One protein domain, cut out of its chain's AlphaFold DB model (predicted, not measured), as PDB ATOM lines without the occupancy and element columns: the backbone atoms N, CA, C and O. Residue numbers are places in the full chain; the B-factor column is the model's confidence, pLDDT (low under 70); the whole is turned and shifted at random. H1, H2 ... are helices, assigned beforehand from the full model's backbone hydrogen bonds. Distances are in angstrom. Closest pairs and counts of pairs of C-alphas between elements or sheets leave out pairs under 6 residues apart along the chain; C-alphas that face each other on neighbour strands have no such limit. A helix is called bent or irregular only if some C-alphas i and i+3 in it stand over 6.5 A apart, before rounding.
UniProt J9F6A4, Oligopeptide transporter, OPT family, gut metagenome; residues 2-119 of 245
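This is residues 2 to 119 of the 245 residues of the protein "Oligopeptide transporter, OPT family" of gut metagenome (UniProt J9F6A4). Two long helices, H2 and H3, make a loose V: they meet near the tight link between them and spread apart from there, and two short helices, H1 and H4, lie side by side and pack on the part of H2 toward the open end of the V. From the far end of H3 a long link, residues 88 to 99, bridges the open end to reach H4. The printed part has 118 residues with four named helices, in the order H1, H2, H3, H4, and no named strand; the class is all helix. The whole is loose, with a radius of gyration of the C-alphas of 18.2 A, and it is only just flat, spanning 55 by 37 by 21 A.

H1 is residues 2 to 15, 20.0 A from first to last C-alpha, and begins with C-alpha 2 at (84.935, 142.981, 99.967). H2 is residues 21 to 53, the longest helix, 48.2 A long, and ends with C-alpha 53 at (69.671, 116.561, 100.362). H3 is residues 58 to 87 and 42.2 A long. H4 is residues 100 to 113, 20.2 A long, and ends with C-alpha 113 at (90.364, 158.568, 103.906). H4 is neither bent nor irregular, but only just: C-alphas 108 and 111 are 6.2 A apart.

H2 is the hub, touching the three other helices. H1 and H2 form a helical hairpin and touch, H2 with residues 23 to 35 alone; their closest C-alphas, those of Leu 6 and Gly 31, are 5.0 A apart. They run opposite ways at a steep tilt of 39 degrees. H2 and H3 form a second helical hairpin, opposite ways at 37 degrees, a tilt only just steep. They touch through residues 48 to 52 of H2 and 58 to 61 of H3 alone, and their closest C-alphas, those of Leu 48 and Pro 58, are 6.6 A apart. H4 touches H2 with residues 109 to 113 alone, and H2 touches H4 with residues 21 to 24 alone; the closest C-alphas, those of Met 24 and Met 113, are 6.2 A apart, and the two helices run opposite ways at a steep tilt of 48 degrees. H1 and H4 touch, with the C-alphas of Leu 3 and Met 105 closest at 6.4 A, and run the same way at a shallow tilt of 15 degrees. Packing is mostly crossed, with 1 of the 4 touching pairs at a shallow tilt. H3 is apart from H1 and from H4, and its residues 70 to 79 stand free. In H1, H2 and H3 every O i to N i+4 pair is within hydrogen-bond range; in H4, 8 of 10 are.

The two C-alphas farthest apart, those of Gly 55 and Gln 116, are 55.6 A apart. The printed part has no cut. The links H1 to H2 and H2 to H3 are tight; H3 to H4, 12 residues, is long. The mean pLDDT of the printed part is 82.5, and 16 residues are under 70: residues 87 to 98 and 115 to 118.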
ATOM      1  N   THR A   2      84.069 142.312  98.976       80.44
ATOM      2  CA  THR A   2      84.935 142.981  99.967       80.44
ATOM      3  C   THR A   2      85.374 144.409  99.633       80.44
ATOM      4  O   THR A   2      85.183 145.306 100.449       80.44
ATOM      5  N   LEU A   3      85.893 144.653  98.425       80.88
ATOM      6  CA  LEU A   3      86.284 146.002  97.985       80.88
ATOM      7  C   LEU A   3      85.095 146.970  97.925       80.88
ATOM      8  O   LEU A   3      85.203 148.098  98.382       80.88
ATOM      9  N   MET A   4      83.950 146.513  97.414       82.00
ATOM     10  CA  MET A   4      82.706 147.294  97.374       82.00
ATOM     11  C   MET A   4      82.269 147.738  98.771       82.00
ATOM     12  O   MET A   4      81.988 148.916  98.978       82.00
ATOM     13  N   THR A   5      82.241 146.809  99.732       84.69
ATOM     14  CA  THR A   5      81.890 147.120 101.120       84.69
ATOM     15  C   THR A   5      82.867 148.128 101.709       84.69
ATOM     16  O   THR A   5      82.428 149.108 102.295       84.69
ATOM     17  N   LEU A   6      84.176 147.954 101.497       84.69
ATOM     18  CA  LEU A   6      85.174 148.918 101.968       84.69
ATOM     19  C   LEU A   6      84.990 150.305 101.351       84.69
ATOM     20  O   LEU A   6      85.059 151.288 102.081       84.69
ATOM     21  N   ILE A   7      84.729 150.402 100.046       84.12
ATOM     22  CA  ILE A   7      84.492 151.682  99.365       84.12
ATOM     23  C   ILE A   7      83.265 152.374  99.961       84.12
ATOM     24  O   ILE A   7      83.353 153.528 100.369       84.12
ATOM     25  N   LEU A   8      82.138 151.663 100.067       83.44
ATOM     26  CA  LEU A   8      80.894 152.209 100.613       83.44
ATOM     27  C   LEU A   8      81.052 152.633 102.077       83.44
ATOM     28  O   LEU A   8      80.717 153.764 102.423       83.44
ATOM     29  N   SER A   9      81.617 151.766 102.921       84.50
ATOM     30  CA  SER A   9      81.899 152.070 104.325       84.50
ATOM     31  C   SER A   9      82.825 153.278 104.461       84.50
ATOM     32  O   SER A   9      82.556 154.162 105.268       84.50
ATOM     33  N   SER A  10      83.875 153.373 103.642       83.75
ATOM     34  CA  SER A  10      84.814 154.503 103.680       83.75
ATOM     35  C   SER A  10      84.151 155.809 103.253       83.75
ATOM     36  O   SER A  10      84.362 156.830 103.901       83.75
ATOM     37  N   ILE A  11      83.303 155.789 102.218       82.94
ATOM     38  CA  ILE A  11      82.533 156.966 101.788       82.94
ATOM     39  C   ILE A  11      81.614 157.440 102.916       82.94
ATOM     40  O   ILE A  11      81.630 158.621 103.251       82.94
ATOM     41  N   ILE A  12      80.862 156.530 103.546       84.00
ATOM     42  CA  ILE A  12      79.978 156.866 104.671       84.00
ATOM     43  C   ILE A  12      80.781 157.484 105.824       84.00
ATOM     44  O   ILE A  12      80.386 158.508 106.371       84.00
ATOM     45  N   MET A  13      81.938 156.916 106.163       82.50
ATOM     46  CA  MET A  13      82.787 157.416 107.250       82.50
ATOM     47  C   MET A  13      83.363 158.807 106.958       82.50
ATOM     48  O   MET A  13      83.377 159.664 107.842       82.50
ATOM     49  N   VAL A  14      83.770 159.064 105.711       81.31
ATOM     50  CA  VAL A  14      84.221 160.393 105.274       81.31
ATOM     51  C   VAL A  14      83.074 161.407 105.322       81.31
ATOM     52  O   VAL A  14      83.301 162.542 105.740       81.31
ATOM     53  N   LEU A  15      81.851 161.006 104.953       81.50
ATOM     54  CA  LEU A  15      80.651 161.851 105.039       81.50
ATOM     55  C   LEU A  15      80.284 162.202 106.489       81.50
ATOM     56  O   LEU A  15      79.863 163.323 106.754       81.50
ATOM     57  N   VAL A  16      80.491 161.274 107.427       83.06
ATOM     58  CA  VAL A  16      80.296 161.488 108.876       83.06
ATOM     59  C   VAL A  16      81.449 162.299 109.504       83.06
ATOM     60  O   VAL A  16      81.372 162.708 110.659       83.06
ATOM     61  N   GLY A  17      82.507 162.598 108.743       74.75
ATOM     62  CA  GLY A  17      83.614 163.459 109.170       74.75
ATOM     63  C   GLY A  17      84.802 162.724 109.798       74.75
ATOM     64  O   GLY A  17      85.753 163.370 110.234       74.75
ATOM     65  N   LEU A  18      84.800 161.387 109.810       76.75
ATOM     66  CA  LEU A  18      85.924 160.584 110.294       76.75
ATOM     67  C   LEU A  18      86.989 160.470 109.194       76.75
ATOM     68  O   LEU A  18      86.859 159.680 108.260       76.75
ATOM     69  N   LYS A  19      88.050 161.277 109.306       72.25
ATOM     70  CA  LYS A  19      89.197 161.299 108.380       72.25
ATOM     71  C   LYS A  19      90.482 160.807 109.053       72.25
ATOM     72  O   LYS A  19      90.594 160.802 110.278       72.25
ATOM     73  N   GLY A  20      91.465 160.414 108.244       75.75
ATOM     74  CA  GLY A  20      92.785 159.981 108.711       75.75
ATOM     75  C   GLY A  20      92.836 158.535 109.222       75.75
ATOM     76  O   GLY A  20      91.944 157.727 108.961       75.75
ATOM     77  N   THR A  21      93.902 158.200 109.954       78.19
ATOM     78  CA  THR A  21      94.236 156.822 110.367       78.19
ATOM     79  C   THR A  21      93.137 156.158 111.199       78.19
ATOM     80  O   THR A  21      92.840 154.984 111.001       78.19
ATOM     81  N   GLY A  22      92.473 156.912 112.084       79.44
ATOM     82  CA  GLY A  22      91.352 156.398 112.880       79.44
ATOM     83  C   GLY A  22      90.145 156.003 112.023       79.44
ATOM     84  O   GLY A  22      89.554 154.945 112.240       79.44
ATOM     85  N   GLY A  23      89.829 156.802 110.999       81.38
ATOM     86  CA  GLY A  23      88.799 156.468 110.016       81.38
ATOM     87  C   GLY A  23      89.155 155.210 109.227       81.38
ATOM     88  O   GLY A  23      88.303 154.342 109.050       81.38
ATOM     89  N   MET A  24      90.423 155.077 108.822       81.81
ATOM     90  CA  MET A  24      90.907 153.932 108.043       81.81
ATOM     91  C   MET A  24      90.768 152.624 108.819       81.81
ATOM     92  O   MET A  24      90.221 151.654 108.300       81.81
ATOM     93  N   VAL A  25      91.191 152.610 110.086       83.62
ATOM     94  CA  VAL A  25      91.035 151.440 110.960       83.62
ATOM     95  C   VAL A  25      89.557 151.088 111.138       83.62
ATOM     96  O   VAL A  25      89.180 149.928 110.983       83.62
ATOM     97  N   ALA A  26      88.697 152.075 111.395       84.06
ATOM     98  CA  ALA A  26      87.267 151.840 111.575       84.06
ATOM     99  C   ALA A  26      86.586 151.304 110.300       84.06
ATOM    100  O   ALA A  26      85.794 150.362 110.374       84.06
ATOM    101  N   ALA A  27      86.925 151.842 109.126       84.38
ATOM    102  CA  ALA A  27      86.407 151.373 107.844       84.38
ATOM    103  C   ALA A  27      86.903 149.956 107.497       84.38
ATOM    104  O   ALA A  27      86.116 149.141 107.013       84.38
ATOM    105  N   LEU A  28      88.162 149.622 107.810       85.44
ATOM    106  CA  LEU A  28      88.701 148.264 107.655       85.44
ATOM    107  C   LEU A  28      88.009 147.259 108.583       85.44
ATOM    108  O   LEU A  28      87.640 146.176 108.128       85.44
ATOM    109  N   ILE A  29      87.784 147.612 109.853       87.56
ATOM    110  CA  ILE A  29      87.066 146.756 110.812       87.56
ATOM    111  C   ILE A  29      85.626 146.535 110.345       87.56
ATOM    112  O   ILE A  29      85.168 145.394 110.284       87.56
ATOM    113  N   MET A  30      84.925 147.604 109.960       86.62
ATOM    114  CA  MET A  30      83.559 147.511 109.443       86.62
ATOM    115  C   MET A  30      83.503 146.622 108.197       86.62
ATOM    116  O   MET A  30      82.687 145.702 108.133       86.62
ATOM    117  N   GLY A  31      84.399 146.845 107.233       85.94
ATOM    118  CA  GLY A  31      84.499 146.021 106.035       85.94
ATOM    119  C   GLY A  31      84.760 144.555 106.364       85.94
ATOM    120  O   GLY A  31      84.085 143.684 105.820       85.94
ATOM    121  N   GLY A  32      85.675 144.275 107.292       87.00
ATOM    122  CA  GLY A  32      85.981 142.922 107.752       87.00
ATOM    123  C   GLY A  32      84.772 142.216 108.366       87.00
ATOM    124  O   GLY A  32      84.438 141.104 107.950       87.00
ATOM    125  N   VAL A  33      84.072 142.870 109.297       89.12
ATOM    126  CA  VAL A  33      82.890 142.309 109.975       89.12
ATOM    127  C   VAL A  33      81.764 142.049 108.977       89.12
ATOM    128  O   VAL A  33      81.246 140.934 108.909       89.12
ATOM    129  N   VAL A  34      81.417 143.045 108.158       89.69
ATOM    130  CA  VAL A  34      80.318 142.935 107.189       89.69
ATOM    131  C   VAL A  34      80.616 141.859 106.149       89.69
ATOM    132  O   VAL A  34      79.757 141.035 105.844       89.69
ATOM    133  N   CYS A  35      81.839 141.813 105.619       88.56
ATOM    134  CA  CYS A  35      82.198 140.818 104.614       88.56
ATOM    135  C   CYS A  35      82.228 139.400 105.172       88.56
ATOM    136  O   CYS A  35      81.770 138.483 104.493       88.56
ATOM    137  N   THR A  36      82.727 139.225 106.397       88.44
ATOM    138  CA  THR A  36      82.728 137.921 107.066       88.44
ATOM    139  C   THR A  36      81.295 137.459 107.313       88.44
ATOM    140  O   THR A  36      80.952 136.342 106.942       88.44
ATOM    141  N   ALA A  37      80.420 138.336 107.820       89.38
ATOM    142  CA  ALA A  37      79.012 138.014 108.036       89.38
ATOM    143  C   ALA A  37      78.294 137.619 106.732       89.38
ATOM    144  O   ALA A  37      77.631 136.583 106.684       89.38
ATOM    145  N   LEU A  38      78.470 138.396 105.655       89.56
ATOM    146  CA  LEU A  38      77.863 138.112 104.349       89.56
ATOM    147  C   LEU A  38      78.371 136.794 103.747       89.56
ATOM    148  O   LEU A  38      77.576 135.998 103.247       89.56
ATOM    149  N   ALA A  39      79.683 136.547 103.806       89.19
ATOM    150  CA  ALA A  39      80.280 135.318 103.292       89.19
ATOM    151  C   ALA A  39      79.820 134.087 104.089       89.19
ATOM    152  O   ALA A  39      79.419 133.084 103.496       89.19
ATOM    153  N   SER A  40      79.810 134.174 105.424       89.94
ATOM    154  CA  SER A  40      79.343 133.098 106.300       89.94
ATOM    155  C   SER A  40      77.856 132.802 106.106       89.94
ATOM    156  O   SER A  40      77.487 131.632 106.034       89.94
ATOM    157  N   ALA A  41      77.010 133.825 105.957       90.44
ATOM    158  CA  ALA A  41      75.582 133.649 105.699       90.44
ATOM    159  C   ALA A  41      75.320 132.962 104.346       90.44
ATOM    160  O   ALA A  41      74.546 132.006 104.277       90.44
ATOM    161  N   GLY A  42      76.007 133.388 103.279       90.62
ATOM    162  CA  GLY A  42      75.876 132.772 101.954       90.62
ATOM    163  C   GLY A  42      76.321 131.305 101.929       90.62
ATOM    164  O   GLY A  42      75.613 130.439 101.403       90.62
ATOM    165  N   ALA A  43      77.459 131.002 102.559       90.44
ATOM    166  CA  ALA A  43      77.931 129.628 102.717       90.44
ATOM    167  C   ALA A  43      76.970 128.793 103.580       90.44
ATOM    168  O   ALA A  43      76.719 127.629 103.282       90.44
ATOM    169  N   PHE A  44      76.379 129.378 104.627       91.06
ATOM    170  CA  PHE A  44      75.431 128.675 105.490       91.06
ATOM    171  C   PHE A  44      74.166 128.228 104.759       91.06
ATOM    172  O   PHE A  44      73.778 127.072 104.902       91.06
ATOM    173  N   ILE A  45      73.572 129.085 103.926       91.62
ATOM    174  CA  ILE A  45      72.382 128.724 103.137       91.62
ATOM    175  C   ILE A  45      72.691 127.570 102.172       91.62
ATOM    176  O   ILE A  45      71.884 126.652 102.012       91.62
ATOM    177  N   THR A  46      73.871 127.598 101.549       92.00
ATOM    178  CA  THR A  46      74.306 126.541 100.621       92.00
ATOM    179  C   THR A  46      74.482 125.211 101.350       92.00
ATOM    180  O   THR A  46      73.998 124.179 100.886       92.00
ATOM    181  N   ASP A  47      75.087 125.246 102.535       91.88
ATOM    182  CA  ASP A  47      75.308 124.052 103.346       91.88
ATOM    183  C   ASP A  47      74.000 123.475 103.892       91.88
ATOM    184  O   ASP A  47      73.830 122.261 103.859       91.88
ATOM    185  N   LEU A  48      73.034 124.312 104.290       91.56
ATOM    186  CA  LEU A  48      71.702 123.844 104.685       91.56
ATOM    187  C   LEU A  48      70.986 123.121 103.537       91.56
ATOM    188  O   LEU A  48      70.322 122.112 103.769       91.56
ATOM    189  N   LYS A  49      71.141 123.595 102.293       92.38
ATOM    190  CA  LYS A  49      70.561 122.944 101.108       92.38
ATOM    191  C   LYS A  49      71.192 121.578 100.841       92.38
ATOM    192  O   LYS A  49      70.473 120.607 100.618       92.38
ATOM    193  N   ILE A  50      72.522 121.489 100.883       91.94
ATOM    194  CA  ILE A  50      73.242 120.218 100.709       91.94
ATOM    195  C   ILE A  50      72.904 119.265 101.861       91.94
ATOM    196  O   ILE A  50      72.614 118.092 101.645       91.94
ATOM    197  N   GLY A  51      72.872 119.784 103.086       91.38
ATOM    198  CA  GLY A  51      72.501 119.043 104.280       91.38
ATOM    199  C   GLY A  51      71.075 118.499 104.220       91.38
ATOM    200  O   GLY A  51      70.855 117.358 104.614       91.38
ATOM    201  N   TYR A  52      70.128 119.259 103.664       91.38
ATOM    202  CA  TYR A  52      68.771 118.783 103.395       91.38
ATOM    203  C   TYR A  52      68.767 117.602 102.411       91.38
ATOM    204  O   TYR A  52      68.111 116.598 102.674       91.38
ATOM    205  N   TRP A  53      69.548 117.667 101.326       93.12
ATOM    206  CA  TRP A  53      69.671 116.561 100.362       93.12
ATOM    207  C   TRP A  53      70.327 115.304 100.942       93.12
ATOM    208  O   TRP A  53      69.985 114.197 100.537       93.12
ATOM    209  N   LEU A  54      71.239 115.460 101.900       92.00
ATOM    210  CA  LEU A  54      71.911 114.352 102.587       92.00
ATOM    211  C   LEU A  54      71.126 113.814 103.798       92.00
ATOM    212  O   LEU A  54      71.572 112.864 104.438       92.00
ATOM    213  N   GLY A  55      69.977 114.412 104.138       91.44
ATOM    214  CA  GLY A  55      69.161 114.011 105.290       91.44
ATOM    215  C   GLY A  55      69.729 114.429 106.654       91.44
ATOM    216  O   GLY A  55      69.384 113.844 107.680       91.44
ATOM    217  N   ALA A  56      70.606 115.433 106.698       89.81
ATOM    218  CA  ALA A  56      71.206 115.921 107.933       89.81
ATOM    219  C   ALA A  56      70.268 116.872 108.702       89.81
ATOM    220  O   ALA A  56      69.618 117.742 108.127       89.81
ATOM    221  N   THR A  57      70.248 116.767 110.036       91.88
ATOM    222  CA  THR A  57      69.435 117.636 110.905       91.88
ATOM    223  C   THR A  57      69.964 119.084 110.905       91.88
ATOM    224  O   THR A  57      71.121 119.283 111.293       91.88
ATOM    225  N   PRO A  58      69.147 120.106 110.563       89.62
ATOM    226  CA  PRO A  58      69.589 121.505 110.496       89.62
ATOM    227  C   PRO A  58      70.210 122.032 111.797       89.62
ATOM    228  O   PRO A  58      71.264 122.659 111.769       89.62
ATOM    229  N   GLN A  59      69.621 121.683 112.945       90.25
ATOM    230  CA  GLN A  59      70.103 122.112 114.266       90.25
ATOM    231  C   GLN A  59      71.552 121.687 114.539       90.25
ATOM    232  O   GLN A  59      72.326 122.435 115.128       90.25
ATOM    233  N   LYS A  60      71.951 120.485 114.096       88.62
ATOM    234  CA  LYS A  60      73.331 120.020 114.281       88.62
ATOM    235  C   LYS A  60      74.293 120.816 113.400       88.62
ATOM    236  O   LYS A  60      75.360 121.200 113.867       88.62
ATOM    237  N   GLN A  61      73.912 121.095 112.153       89.06
ATOM    238  CA  GLN A  61      74.749 121.855 111.220       89.06
ATOM    239  C   GLN A  61      75.002 123.285 111.703       89.06
ATOM    240  O   GLN A  61      76.128 123.766 111.612       89.06
ATOM    241  N   GLU A  62      73.981 123.944 112.246       91.31
ATOM    242  CA  GLU A  62      74.099 125.292 112.801       91.31
ATOM    243  C   GLU A  62      75.085 125.336 113.977       91.31
ATOM    244  O   GLU A  62      76.050 126.102 113.940       91.31
ATOM    245  N   THR A  63      74.926 124.453 114.969       91.25
ATOM    246  CA  THR A  63      75.811 124.401 116.144       91.25
ATOM    247  C   THR A  63      77.272 124.166 115.759       91.25
ATOM    248  O   THR A  63      78.158 124.888 116.219       91.25
ATOM    249  N   PHE A  64      77.550 123.200 114.875       91.06
ATOM    250  CA  PHE A  64      78.925 122.931 114.436       91.06
ATOM    251  C   PHE A  64      79.521 124.080 113.619       91.06
ATOM    252  O   PHE A  64      80.719 124.341 113.727       91.06
ATOM    253  N   LYS A  65      78.708 124.807 112.847       91.19
ATOM    254  CA  LYS A  65      79.169 125.992 112.117       91.19
ATOM    255  C   LYS A  65      79.509 127.152 113.040       91.19
ATOM    256  O   LYS A  65      80.555 127.765 112.844       91.19
ATOM    257  N   PHE A  66      78.689 127.428 114.054       90.38
ATOM    258  CA  PHE A  66      78.997 128.462 115.045       90.38
ATOM    259  C   PHE A  66      80.292 128.152 115.799       90.38
ATOM    260  O   PHE A  66      81.174 129.008 115.882       90.38
ATOM    261  N   ILE A  67      80.448 126.913 116.275       93.12
ATOM    262  CA  ILE A  67      81.687 126.463 116.924       93.12
ATOM    263  C   ILE A  67      82.868 126.588 115.954       93.12
ATOM    264  O   ILE A  67      83.912 127.122 116.322       93.12
ATOM    265  N   GLY A  68      82.697 126.163 114.700       92.06
ATOM    266  CA  GLY A  68      83.728 126.256 113.669       92.06
ATOM    267  C   GLY A  68      84.190 127.690 113.406       92.06
ATOM    268  O   GLY A  68      85.393 127.924 113.297       92.06
ATOM    269  N   ILE A  69      83.270 128.658 113.363       91.50
ATOM    270  CA  ILE A  69      83.601 130.082 113.196       91.50
ATOM    271  C   ILE A  69      84.379 130.605 114.407       91.50
ATOM    272  O   ILE A  69      85.391 131.276 114.219       91.50
ATOM    273  N   LEU A  70      83.961 130.274 115.634       91.44
ATOM    274  CA  LEU A  70      84.655 130.704 116.856       91.44
ATOM    275  C   LEU A  70      86.081 130.152 116.930       91.44
ATOM    276  O   LEU A  70      87.024 130.906 117.175       91.44
ATOM    277  N   VAL A  71      86.249 128.852 116.668       94.06
ATOM    278  CA  VAL A  71      87.568 128.209 116.636       94.06
ATOM    279  C   VAL A  71      88.428 128.830 115.535       94.06
ATOM    280  O   VAL A  71      89.563 129.218 115.799       94.06
ATOM    281  N   SER A  72      87.877 129.018 114.333       90.50
ATOM    282  CA  SER A  72      88.605 129.626 113.211       90.50
ATOM    283  C   SER A  72      89.039 131.060 113.514       90.50
ATOM    284  O   SER A  72      90.180 131.419 113.235       90.50
ATOM    285  N   ALA A  73      88.173 131.877 114.121       90.94
ATOM    286  CA  ALA A  73      88.500 133.250 114.496       90.94
ATOM    287  C   ALA A  73      89.644 133.303 115.522       90.94
ATOM    288  O   ALA A  73      90.588 134.077 115.349       90.94
ATOM    289  N   ALA A  74      89.602 132.442 116.545       92.19
ATOM    290  CA  ALA A  74      90.667 132.336 117.539       92.19
ATOM    291  C   ALA A  74      91.995 131.877 116.910       92.19
ATOM    292  O   ALA A  74      93.041 132.481 117.159       92.19
ATOM    293  N   THR A  75      91.960 130.855 116.047       90.12
ATOM    294  CA  THR A  75      93.154 130.349 115.359       90.12
ATOM    295  C   THR A  75      93.753 131.393 114.419       90.12
ATOM    296  O   THR A  75      94.955 131.634 114.481       90.12
ATOM    297  N   VAL A  76      92.945 132.059 113.585       89.06
ATOM    298  CA  VAL A  76      93.426 133.100 112.658       89.06
ATOM    299  C   VAL A  76      94.039 134.273 113.423       89.06
ATOM    300  O   VAL A  76      95.121 134.730 113.059       89.06
ATOM    301  N   GLY A  77      93.406 134.717 114.516       88.81
ATOM    302  CA  GLY A  77      93.961 135.759 115.383       88.81
ATOM    303  C   GLY A  77      95.332 135.379 115.951       88.81
ATOM    304  O   GLY A  77      96.276 136.165 115.863       88.81
ATOM    305  N   GLY A  78      95.473 134.149 116.455       87.19
ATOM    306  CA  GLY A  78      96.750 133.630 116.951       87.19
ATOM    307  C   GLY A  78      97.827 133.540 115.865       87.19
ATOM    308  O   GLY A  78      98.955 133.985 116.075       87.19
ATOM    309  N   VAL A  79      97.481 133.030 114.680       86.69
ATOM    310  CA  VAL A  79      98.414 132.911 113.548       86.69
ATOM    311  C   VAL A  79      98.905 134.283 113.087       86.69
ATOM    312  O   VAL A  79     100.105 134.446 112.877       86.69
ATOM    313  N   ILE A  80      98.032 135.291 112.991       85.00
ATOM    314  CA  ILE A  80      98.439 136.655 112.615       85.00
ATOM    315  C   ILE A  80      99.427 137.238 113.635       85.00
ATOM    316  O   ILE A  80     100.409 137.863 113.239       85.00
ATOM    317  N   MET A  81      99.221 137.010 114.938       83.75
ATOM    318  CA  MET A  81     100.166 137.465 115.966       83.75
ATOM    319  C   MET A  81     101.530 136.777 115.850       83.75
ATOM    320  O   MET A  81     102.559 137.439 115.995       83.75
ATOM    321  N   ILE A  82     101.549 135.468 115.577       82.62
ATOM    322  CA  ILE A  82     102.786 134.706 115.353       82.62
ATOM    323  C   ILE A  82     103.512 135.240 114.120       82.62
ATOM    324  O   ILE A  82     104.701 135.539 114.197       82.62
ATOM    325  N   LEU A  83     102.798 135.423 113.007       80.12
ATOM    326  CA  LEU A  83     103.361 135.966 111.773       80.12
ATOM    327  C   LEU A  83     103.917 137.374 111.982       80.12
ATOM    328  O   LEU A  83     105.036 137.645 111.563       80.12
ATOM    329  N   ASN A  84     103.195 138.241 112.695       80.50
ATOM    330  CA  ASN A  84     103.675 139.586 112.991       80.50
ATOM    331  C   ASN A  84     104.978 139.571 113.798       80.50
ATOM    332  O   ASN A  84     105.865 140.375 113.542       80.50
ATOM    333  N   LYS A  85     105.120 138.649 114.756       76.50
ATOM    334  CA  LYS A  85     106.350 138.525 115.553       76.50
ATOM    335  C   LYS A  85     107.503 137.867 114.792       76.50
ATOM    336  O   LYS A  85     108.642 138.256 115.009       76.50
ATOM    337  N   ALA A  86     107.222 136.879 113.944       74.38
ATOM    338  CA  ALA A  86     108.242 136.154 113.186       74.38
ATOM    339  C   ALA A  86     108.784 136.968 112.000       74.38
ATOM    340  O   ALA A  86     109.978 136.927 111.721       74.38
ATOM    341  N   TYR A  87     107.908 137.715 111.326       69.62
ATOM    342  CA  TYR A  87     108.208 138.398 110.067       69.62
ATOM    343  C   TYR A  87     108.212 139.929 110.173       69.62
ATOM    344  O   TYR A  87     108.800 140.582 109.322       69.62
ATOM    345  N   GLY A  88     107.612 140.512 111.217       66.44
ATOM    346  CA  GLY A  88     107.639 141.953 111.475       66.44
ATOM    347  C   GLY A  88     106.871 142.775 110.441       66.44
ATOM    348  O   GLY A  88     107.489 143.384 109.571       66.44
ATOM    349  N   PHE A  89     105.541 142.891 110.568       67.50
ATOM    350  CA  PHE A  89     104.736 143.805 109.737       67.50
ATOM    351  C   PHE A  89     104.945 145.263 110.183       67.50
ATOM    352  O   PHE A  89     104.067 145.900 110.761       67.50
ATOM    353  N   THR A  90     106.154 145.780 109.977       59.12
ATOM    354  CA  THR A  90     106.559 147.149 110.334       59.12
ATOM    355  C   THR A  90     106.582 147.995 109.055       59.12
ATOM    356  O   THR A  90     106.838 147.430 107.990       59.12
ATOM    357  N   PRO A  91     106.337 149.320 109.102       57.12
ATOM    358  CA  PRO A  91     106.378 150.171 107.906       57.12
ATOM    359  C   PRO A  91     107.689 150.064 107.108       57.12
ATOM    360  O   PRO A  91     107.663 150.135 105.884       57.12
ATOM    361  N   ASP A  92     108.805 149.802 107.795       53.50
ATOM    362  CA  ASP A  92     110.141 149.651 107.200       53.50
ATOM    363  C   ASP A  92     110.365 148.284 106.516       53.50
ATOM    364  O   ASP A  92     111.325 148.106 105.774       53.50
ATOM    365  N   ASN A  93     109.468 147.317 106.748       59.06
ATOM    366  CA  ASN A  93     109.494 145.946 106.225       59.06
ATOM    367  C   ASN A  93     108.106 145.559 105.671       59.06
ATOM    368  O   ASN A  93     107.533 144.516 105.982       59.06
ATOM    369  N   ALA A  94     107.525 146.426 104.840       54.50
ATOM    370  CA  ALA A  94     106.182 146.223 104.291       54.50
ATOM    371  C   ALA A  94     106.081 145.072 103.259       54.50
ATOM    372  O   ALA A  94     104.981 144.598 102.976       54.50
ATOM    373  N   ASP A  95     107.211 144.601 102.718       57.84
ATOM    374  CA  ASP A  95     107.272 143.589 101.649       57.84
ATOM    375  C   ASP A  95     107.651 142.177 102.142       57.84
ATOM    376  O   ASP A  95     108.018 141.314 101.345       57.84
ATOM    377  N   VAL A  96     107.542 141.891 103.446       59.88
ATOM    378  CA  VAL A  96     107.931 140.570 103.987       59.88
ATOM    379  C   VAL A  96     107.021 139.447 103.479       59.88
ATOM    380  O   VAL A  96     107.450 138.302 103.334       59.88
ATOM    381  N   MET A  97     105.766 139.771 103.157       67.19
ATOM    382  CA  MET A  97     104.846 138.848 102.502       67.19
ATOM    383  C   MET A  97     104.149 139.518 101.330       67.19
ATOM    384  O   MET A  97     103.528 140.573 101.465       67.19
ATOM    385  N   ALA A  98     104.184 138.856 100.175       67.50
ATOM    386  CA  ALA A  98     103.377 139.270  99.045       67.50
ATOM    387  C   ALA A  98     101.893 139.074  99.395       67.50
ATOM    388  O   ALA A  98     101.360 137.967  99.320       67.50
ATOM    389  N   ALA A  99     101.211 140.173  99.736       77.94
ATOM    390  CA  ALA A  99      99.770 140.215  99.977       77.94
ATOM    391  C   ALA A  99      99.051 141.105  98.938       77.94
ATOM    392  O   ALA A  99      98.576 142.194  99.273       77.94
ATOM    393  N   PRO A 100      98.937 140.670  97.664       77.19
ATOM    394  CA  PRO A 100      98.366 141.485  96.591       77.19
ATOM    395  C   PRO A 100      96.940 141.976  96.881       77.19
ATOM    396  O   PRO A 100      96.609 143.126  96.605       77.19
ATOM    397  N   GLN A 101      96.102 141.130  97.492       80.94
ATOM    398  CA  GLN A 101      94.724 141.499  97.836       80.94
ATOM    399  C   GLN A 101      94.656 142.576  98.927       80.94
ATOM    400  O   GLN A 101      93.852 143.499  98.818       80.94
ATOM    401  N   ALA A 102      95.521 142.499  99.943       80.50
ATOM    402  CA  ALA A 102      95.590 143.507 100.999       80.50
ATOM    403  C   ALA A 102      96.108 144.848 100.457       80.50
ATOM    404  O   ALA A 102      95.550 145.895 100.779       80.50
ATOM    405  N   ARG A 103      97.110 144.820  99.563       80.12
ATOM    406  CA  ARG A 103      97.628 146.022  98.886       80.12
ATOM    407  C   ARG A 103      96.564 146.702  98.031       80.12
ATOM    408  O   ARG A 103      96.434 147.919  98.086       80.12
ATOM    409  N   ALA A 104      95.764 145.932  97.292       80.19
ATOM    410  CA  ALA A 104      94.654 146.479  96.514       80.19
ATOM    411  C   ALA A 104      93.599 147.157  97.409       80.19
ATOM    412  O   ALA A 104      93.109 148.232  97.077       80.19
ATOM    413  N   MET A 105      93.274 146.566  98.564       83.38
ATOM    414  CA  MET A 105      92.373 147.183  99.546       83.38
ATOM    415  C   MET A 105      92.959 148.469 100.148       83.38
ATOM    416  O   MET A 105      92.244 149.466 100.251       83.38
ATOM    417  N   ALA A 106      94.250 148.466 100.494       80.19
ATOM    418  CA  ALA A 106      94.960 149.633 101.017       80.19
ATOM    419  C   ALA A 106      94.982 150.794 100.004       80.19
ATOM    420  O   ALA A 106      94.605 151.916 100.333       80.19
ATOM    421  N   ALA A 107      95.308 150.501  98.742       80.31
ATOM    422  CA  ALA A 107      95.361 151.487  97.664       80.31
ATOM    423  C   ALA A 107      94.007 152.157  97.374       80.31
ATOM    424  O   ALA A 107      93.967 153.259  96.834       80.31
ATOM    425  N   VAL A 108      92.892 151.510  97.724       81.31
ATOM    426  CA  VAL A 108      91.546 152.080  97.576       81.31
ATOM    427  C   VAL A 108      91.149 152.907  98.800       81.31
ATOM    428  O   VAL A 108      90.553 153.973  98.650       81.31
ATOM    429  N   ILE A 109      91.467 152.440 100.010       81.69
ATOM    430  CA  ILE A 109      91.019 153.084 101.251       81.69
ATOM    431  C   ILE A 109      91.838 154.330 101.607       81.69
ATOM    432  O   ILE A 109      91.286 155.310 102.106       81.69
ATOM    433  N   GLU A 110      93.139 154.327 101.321       82.25
ATOM    434  CA  GLU A 110      94.045 155.416 101.683       82.25
ATOM    435  C   GLU A 110      93.710 156.738 100.965       82.25
ATOM    436  O   GLU A 110      93.549 157.752 101.654       82.25
ATOM    437  N   PRO A 111      93.463 156.777  99.638       80.62
ATOM    438  CA  PRO A 111      93.012 157.995  98.960       80.62
ATOM    439  C   PRO A 111      91.628 158.467  99.424       80.62
ATOM    440  O   PRO A 111      91.373 159.669  99.508       80.62
ATOM    441  N   LEU A 112      90.730 157.529  99.752       81.69
ATOM    442  CA  LEU A 112      89.391 157.856 100.244       81.69
ATOM    443  C   LEU A 112      89.449 158.550 101.613       81.69
ATOM    444  O   LEU A 112      88.717 159.510 101.839       81.69
ATOM    445  N   MET A 113      90.332 158.105 102.510       78.62
ATOM    446  CA  MET A 113      90.364 158.568 103.906       78.62
ATOM    447  C   MET A 113      91.381 159.685 104.186       78.62
ATOM    448  O   MET A 113      91.233 160.403 105.178       78.62
ATOM    449  N   SER A 114      92.381 159.870 103.317       74.44
ATOM    450  CA  SER A 114      93.391 160.942 103.404       74.44
ATOM    451  C   SER A 114      92.882 162.314 102.946       74.44
ATOM    452  O   SER A 114      93.582 163.314 103.082       74.44
ATOM    453  N   GLY A 115      91.658 162.392 102.413       65.06
ATOM    454  CA  GLY A 115      91.058 163.650 101.971       65.06
ATOM    455  C   GLY A 115      91.613 164.196 100.652       65.06
ATOM    456  O   GLY A 115      91.149 165.247 100.222       65.06
ATOM    457  N   GLN A 116      92.525 163.477  99.982       63.59
ATOM    458  CA  GLN A 116      93.016 163.826  98.638       63.59
ATOM    459  C   GLN A 116      91.946 163.660  97.542       63.59
ATOM    460  O   GLN A 116      92.154 164.061  96.400       63.59
ATOM    461  N   GLY A 117      90.773 163.123  97.899       63.56
ATOM    462  CA  GLY A 117      89.721 162.772  96.958       63.56
ATOM    463  C   GLY A 117      90.083 161.472  96.251       63.56
ATOM    464  O   GLY A 117      91.200 161.280  95.779       63.56
ATOM    465  N   ALA A 118      89.133 160.541  96.182       69.94
ATOM    466  CA  ALA A 118      89.341 159.355  95.363       69.94
ATOM    467  C   ALA A 118      89.592 159.775  93.904       69.94
ATOM    468  O   ALA A 118      88.912 160.683  93.413       69.94
ATOM    469  N   PRO A 119      90.501 159.103  93.179       80.69
ATOM    470  CA  PRO A 119      90.701 159.345  91.759       80.69
ATOM    471  C   PRO A 119      89.528 158.752  90.962       80.69
ATOM    472  O   PRO A 119      89.653 157.740  90.275       80.69
TER     473      PRO A 119